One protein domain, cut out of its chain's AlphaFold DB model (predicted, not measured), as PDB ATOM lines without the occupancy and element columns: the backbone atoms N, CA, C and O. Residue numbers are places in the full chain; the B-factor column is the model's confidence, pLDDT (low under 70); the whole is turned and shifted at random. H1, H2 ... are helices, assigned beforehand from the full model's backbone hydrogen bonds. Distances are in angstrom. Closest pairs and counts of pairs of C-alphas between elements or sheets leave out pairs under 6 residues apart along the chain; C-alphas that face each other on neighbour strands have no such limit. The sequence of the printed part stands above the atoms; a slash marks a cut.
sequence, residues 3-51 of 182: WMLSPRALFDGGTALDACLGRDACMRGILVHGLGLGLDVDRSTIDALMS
ATOM      1  N   TRP A   3     193.377 142.222 177.159       74.50
ATOM      2  CA  TRP A   3     192.827 142.167 175.806       74.50
ATOM      3  C   TRP A   3     192.758 143.533 175.113       74.50
ATOM      4  O   TRP A   3     192.859 143.581 173.893       74.50
ATOM      5  N   MET A   4     192.642 144.630 175.871       79.88
ATOM      6  CA  MET A   4     192.537 145.977 175.302       79.88
ATOM      7  C   MET A   4     193.859 146.477 174.706       79.88
ATOM      8  O   MET A   4     193.849 147.351 173.849       79.88
ATOM      9  N   LEU A   5     194.980 145.903 175.151       80.88
ATOM     10  CA  LEU A   5     196.345 146.296 174.784       80.88
ATOM     11  C   LEU A   5     197.034 145.281 173.861       80.88
ATOM     12  O   LEU A   5     198.169 145.495 173.453       80.88
ATOM     13  N   SER A   6     196.390 144.150 173.562       82.44
ATOM     14  CA  SER A   6     196.958 143.113 172.696       82.44
ATOM     15  C   SER A   6     196.406 143.230 171.271       82.44
ATOM     16  O   SER A   6     195.188 143.352 171.134       82.44
ATOM     17  N   PRO A   7     197.254 143.125 170.231       81.88
ATOM     18  CA  PRO A   7     196.844 142.960 168.837       81.88
ATOM     19  C   PRO A   7     195.777 141.880 168.640       81.88
ATOM     20  O   PRO A   7     195.924 140.770 169.166       81.88
ATOM     21  N   ARG A   8     194.717 142.171 167.876       81.75
ATOM     22  CA  ARG A   8     193.659 141.193 167.557       81.75
ATOM     23  C   ARG A   8     193.228 141.265 166.102       81.75
ATOM     24  O   ARG A   8     193.109 142.347 165.538       81.75
ATOM     25  N   ALA A   9     192.906 140.105 165.530       81.44
ATOM     26  CA  ALA A   9     192.378 139.998 164.168       81.44
ATOM     27  C   ALA A   9     191.059 140.773 163.981       81.44
ATOM     28  O   ALA A   9     190.852 141.370 162.932       81.44
ATOM     29  N   LEU A  10     190.222 140.849 165.025       82.06
ATOM     30  CA  LEU A  10     189.001 141.668 165.050       82.06
ATOM     31  C   LEU A  10     189.261 143.164 164.770       82.06
ATOM     32  O   LEU A  10     188.387 143.866 164.265       82.06
ATOM     33  N   PHE A  11     190.458 143.646 165.107       83.56
ATOM     34  CA  PHE A  11     190.886 145.037 164.968       83.56
ATOM     35  C   PHE A  11     192.024 145.187 163.950       83.56
ATOM     36  O   PHE A  11     192.873 146.061 164.100       83.56
ATOM     37  N   ASP A  12     192.085 144.310 162.945       81.25
ATOM     38  CA  ASP A  12     193.099 144.346 161.879       81.25
ATOM     39  C   ASP A  12     194.544 144.274 162.383       81.25
ATOM     40  O   ASP A  12     195.468 144.855 161.820       81.25
ATOM     41  N   GLY A  13     194.742 143.541 163.481       80.00
ATOM     42  CA  GLY A  13     196.038 143.413 164.141       80.00
ATOM     43  C   GLY A  13     196.394 144.599 165.043       80.00
ATOM     44  O   GLY A  13     197.458 144.584 165.654       80.00
ATOM     45  N   GLY A  14     195.519 145.596 165.181       83.50
ATOM     46  CA  GLY A  14     195.644 146.680 166.154       83.50
ATOM     47  C   GLY A  14     195.205 146.277 167.564       83.50
ATOM     48  O   GLY A  14     194.601 145.220 167.783       83.50
ATOM     49  N   THR A  15     195.511 147.133 168.543       87.00
ATOM     50  CA  THR A  15     194.956 147.010 169.898       87.00
ATOM     51  C   THR A  15     193.523 147.540 169.924       87.00
ATOM     52  O   THR A  15     193.152 148.377 169.101       87.00
ATOM     53  N   ALA A  16     192.705 147.084 170.877       81.75
ATOM     54  CA  ALA A  16     191.339 147.594 170.998       81.75
ATOM     55  C   ALA A  16     191.319 149.098 171.320       81.75
ATOM     56  O   ALA A  16     190.444 149.807 170.840       81.75
ATOM     57  N   LEU A  17     192.285 149.597 172.104       85.31
ATOM     58  CA  LEU A  17     192.362 151.023 172.437       85.31
ATOM     59  C   LEU A  17     192.612 151.893 171.204       85.31
ATOM     60  O   LEU A  17     191.914 152.887 171.023       85.31
ATOM     61  N   ASP A  18     193.564 151.504 170.358       83.06
ATOM     62  CA  ASP A  18     193.894 152.278 169.159       83.06
ATOM     63  C   ASP A  18     192.795 152.149 168.101       83.06
ATOM     64  O   ASP A  18     192.415 153.125 167.456       83.06
ATOM     65  N   ALA A  19     192.238 150.946 167.945       81.81
ATOM     66  CA  ALA A  19     191.208 150.682 166.953       81.81
ATOM     67  C   ALA A  19     189.888 151.392 167.289       81.81
ATOM     68  O   ALA A  19     189.248 151.936 166.393       81.81
ATOM     69  N   CYS A  20     189.506 151.474 168.570       84.75
ATOM     70  CA  CYS A  20     188.293 152.177 169.003       84.75
ATOM     71  C   CYS A  20     188.334 153.704 168.798       84.75
ATOM     72  O   CYS A  20     187.323 154.364 169.033       84.75
ATOM     73  N   LEU A  21     189.448 154.279 168.331       84.94
ATOM     74  CA  LEU A  21     189.482 155.662 167.841       84.94
ATOM     75  C   LEU A  21     188.725 155.825 166.511       84.94
ATOM     76  O   LEU A  21     188.287 156.926 166.180       84.94
ATOM     77  N   GLY A  22     188.553 154.738 165.753       79.81
ATOM     78  CA  GLY A  22     187.715 154.686 164.559       79.81
ATOM     79  C   GLY A  22     186.295 154.215 164.877       79.81
ATOM     80  O   GLY A  22     186.100 153.291 165.668       79.81
ATOM     81  N   ARG A  23     185.295 154.815 164.216       79.25
ATOM     82  CA  ARG A  23     183.865 154.504 164.410       79.25
ATOM     83  C   ARG A  23     183.571 153.009 164.275       79.25
ATOM     84  O   ARG A  23     183.006 152.414 165.186       79.25
ATOM     85  N   ASP A  24     183.993 152.399 163.174       82.06
ATOM     86  CA  ASP A  24     183.607 151.020 162.853       82.06
ATOM     87  C   ASP A  24     184.246 150.013 163.810       82.06
ATOM     88  O   ASP A  24     183.599 149.090 164.292       82.06
ATOM     89  N   ALA A  25     185.515 150.217 164.161       81.75
ATOM     90  CA  ALA A  25     186.200 149.369 165.126       81.75
ATOM     91  C   ALA A  25     185.665 149.553 166.559       81.75
ATOM     92  O   ALA A  25     185.552 148.567 167.288       81.75
ATOM     93  N   CYS A  26     185.252 150.765 166.943       84.44
ATOM     94  CA  CYS A  26     184.549 151.000 168.205       84.44
ATOM     95  C   CYS A  26     183.217 150.234 168.261       84.44
ATOM     96  O   CYS A  26     182.958 149.501 169.219       84.44
ATOM     97  N   MET A  27     182.412 150.318 167.196       83.38
ATOM     98  CA  MET A  27     181.141 149.593 167.083       83.38
ATOM     99  C   MET A  27     181.328 148.076 167.162       83.38
ATOM    100  O   MET A  27     180.605 147.413 167.912       83.38
ATOM    101  N   ARG A  28     182.349 147.521 166.492       85.62
ATOM    102  CA  ARG A  28     182.718 146.101 166.638       85.62
ATOM    103  C   ARG A  28     182.984 145.734 168.097       85.62
ATOM    104  O   ARG A  28     182.453 144.739 168.583       85.62
ATOM    105  N   GLY A  29     183.769 146.542 168.811       82.94
ATOM    106  CA  GLY A  29     184.082 146.315 170.224       82.94
ATOM    107  C   GLY A  29     182.840 146.316 171.123       82.94
ATOM    108  O   GLY A  29     182.701 145.442 171.983       82.94
ATOM    109  N   ILE A  30     181.912 147.248 170.887       83.94
ATOM    110  CA  ILE A  30     180.634 147.333 171.608       83.94
ATOM    111  C   ILE A  30     179.787 146.085 171.359       83.94
ATOM    112  O   ILE A  30     179.270 145.508 172.313       83.94
ATOM    113  N   LEU A  31     179.669 145.638 170.105       84.12
ATOM    114  CA  LEU A  31     178.869 144.463 169.751       84.12
ATOM    115  C   LEU A  31     179.423 143.183 170.375       84.12
ATOM    116  O   LEU A  31     178.668 142.417 170.971       84.12
ATOM    117  N   VAL A  32     180.738 142.972 170.307       83.44
ATOM    118  CA  VAL A  32     181.377 141.798 170.919       83.44
ATOM    119  C   VAL A  32     181.158 141.778 172.429       83.44
ATOM    120  O   VAL A  32     180.819 140.735 172.988       83.44
ATOM    121  N   HIS A  33     181.277 142.932 173.090       81.50
ATOM    122  CA  HIS A  33     181.057 143.023 174.528       81.50
ATOM    123  C   HIS A  33     179.579 142.862 174.916       81.50
ATOM    124  O   HIS A  33     179.258 142.074 175.803       81.50
ATOM    125  N   GLY A  34     178.677 143.573 174.236       76.81
ATOM    126  CA  GLY A  34     177.245 143.595 174.537       76.81
ATOM    127  C   GLY A  34     176.534 142.274 174.248       76.81
ATOM    128  O   GLY A  34     175.588 141.924 174.950       76.81
ATOM    129  N   LEU A  35     177.012 141.509 173.262       80.62
ATOM    130  CA  LEU A  35     176.488 140.179 172.933       80.62
ATOM    131  C   LEU A  35     177.180 139.048 173.713       80.62
ATOM    132  O   LEU A  35     176.821 137.885 173.546       80.62
ATOM    133  N   GLY A  36     178.169 139.369 174.558       79.62
ATOM    134  CA  GLY A  36     178.940 138.375 175.307       79.62
ATOM    135  C   GLY A  36     179.732 137.418 174.411       79.62
ATOM    136  O   GLY A  36     179.971 136.272 174.792       79.62
ATOM    137  N   LEU A  37     180.113 137.865 173.212       78.12
ATOM    138  CA  LEU A  37     180.865 137.058 172.260       78.12
ATOM    139  C   LEU A  37     182.327 136.957 172.709       78.12
ATOM    140  O   LEU A  37     182.914 137.900 173.244       78.12
ATOM    141  N   GLY A  38     182.925 135.787 172.489       73.44
ATOM    142  CA  GLY A  38     184.354 135.596 172.712       73.44
ATOM    143  C   GLY A  38     185.184 136.513 171.809       73.44
ATOM    144  O   GLY A  38     184.781 136.848 170.699       73.44
ATOM    145  N   LEU A  39     186.380 136.884 172.271       69.31
ATOM    146  CA  LEU A  39     187.312 137.752 171.531       69.31
ATOM    147  C   LEU A  39     187.884 137.109 170.250       69.31
ATOM    148  O   LEU A  39     188.590 137.782 169.503       69.31
ATOM    149  N   ASP A  40     187.586 135.830 170.020       71.69
ATOM    150  CA  ASP A  40     187.966 135.050 168.836       71.69
ATOM    151  C   ASP A  40     186.850 135.017 167.777       71.69
ATOM    152  O   ASP A  40     186.892 134.214 166.847       71.69
ATOM    153  N   VAL A  41     185.819 135.856 167.927       78.06
ATOM    154  CA  VAL A  41     184.773 135.990 166.914       78.06
ATOM    155  C   VAL A  41     185.354 136.528 165.609       78.06
ATOM    156  O   VAL A  41     186.164 137.459 165.596       78.06
ATOM    157  N   ASP A  42     184.934 135.919 164.504       80.12
ATOM    158  CA  ASP A  42     185.414 136.298 163.188       80.12
ATOM    159  C   ASP A  42     184.915 137.692 162.789       80.12
ATOM    160  O   ASP A  42     183.736 138.034 162.949       80.12
ATOM    161  N   ARG A  43     185.826 138.491 162.224       81.06
ATOM    162  CA  ARG A  43     185.555 139.870 161.809       81.06
ATOM    163  C   ARG A  43     184.390 139.935 160.824       81.06
ATOM    164  O   ARG A  43     183.529 140.795 160.984       81.06
ATOM    165  N   SER A  44     184.331 139.031 159.845       78.31
ATOM    166  CA  SER A  44     183.294 139.073 158.806       78.31
ATOM    167  C   SER A  44     181.894 138.840 159.374       78.31
ATOM    168  O   SER A  44     180.922 139.383 158.864       78.31
ATOM    169  N   THR A  45     181.794 138.100 160.484       78.62
ATOM    170  CA  THR A  45     180.524 137.870 161.182       78.62
ATOM    171  C   THR A  45     180.033 139.139 161.871       78.62
ATOM    172  O   THR A  45     178.847 139.447 161.805       78.62
ATOM    173  N   ILE A  46     180.927 139.903 162.506       80.69
ATOM    174  CA  ILE A  46     180.559 141.186 163.120       80.69
ATOM    175  C   ILE A  46     180.285 142.238 162.044       80.69
ATOM    176  O   ILE A  46     179.317 142.980 162.156       80.69
ATOM    177  N   ASP A  47     181.082 142.268 160.976       80.19
ATOM    178  CA  ASP A  47     180.874 143.178 159.851       80.19
ATOM    179  C   ASP A  47     179.533 142.907 159.150       80.19
ATOM    180  O   ASP A  47     178.865 143.860 158.774       80.19
ATOM    181  N   ALA A  48     179.077 141.652 159.064       79.56
ATOM    182  CA  ALA A  48     177.742 141.304 158.562       79.56
ATOM    183  C   ALA A  48     176.594 141.697 159.517       79.56
ATOM    184  O   ALA A  48     175.462 141.880 159.082       79.56
ATOM    185  N   LEU A  49     176.858 141.819 160.823       75.31
ATOM    186  CA  LEU A  49     175.891 142.374 161.784       75.31
ATOM    187  C   LEU A  49     175.844 143.905 161.725       75.31
ATOM    188  O   LEU A  49     174.811 144.494 162.028       75.31
ATOM    189  N   MET A  50     176.972 144.537 161.390       75.12
ATOM    190  CA  MET A  50     177.088 145.986 161.215       75.12
ATOM    191  C   MET A  50     176.690 146.456 159.820       75.12
ATOM    192  O   MET A  50     176.404 147.639 159.662       75.12
ATOM    193  N   SER A  51     176.715 145.577 158.814       73.38
ATOM    194  CA  SER A  51     176.186 145.886 157.495       73.38
ATOM    195  C   SER A  51     174.693 146.090 157.662       73.38
ATOM    196  O   SER A  51     173.933 145.138 157.833       73.38
TER     197      SER A  51
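AT A GLANCE: This is residues 3 to 51 of the 182 residues of an uncharacterized protein of Alphaproteobacteria bacterium (UniProt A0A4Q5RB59). Two helices, H2 and H3, cross at nearly a right angle on one side of this small domain, and residues 3 to 15, a stretch with no named element, lead into the short helix H1 on the other side. Residues 33 to 38 stick out. The 49 printed residues are all helix in class, with H1, H2, H3 in order, though 24 residues are in these helices. It is compact, radius of gyration of the C-alphas 9.5 A, spanning 23 by 20 by 17 A.

HOW THE PARTS SIT: Start at H1, residues 16 to 19, which only just touches residues 25 to 29 of H2, residues 23 to 34, with 3 pairs of C-alphas within 8 A; the closest, Ala 19 and Ala 25, are 5.5 A apart. H2 touches H3, residues 43 to 50, with its residues 27 to 32 alone; the closest C-alphas, Arg 28 and Ile 46, are 6.4 A apart, and the lines are about perpendicular at 87 degrees. H1 and H3 are apart. In H2 and H3 every O i to N i+4 pair is within hydrogen-bond range; H1 is too short for one.

IN THESE COORDINATES: Find C-alpha 16 at (191.339, 147.594, 170.998), where H1 begins its 5.1 A. H2 runs 16.3 A from C-alpha 23 and H3 10.5 A to C-alpha 50 at (177.088, 145.986, 161.215).

THE WHOLE: The farthest C-alphas, Leu 5 and Ser 51, are 26.6 A apart. The printed part has no cut; the link H1 to H2 is tight, H2 to H3 short. Look at residue 39 for pLDDT under 70.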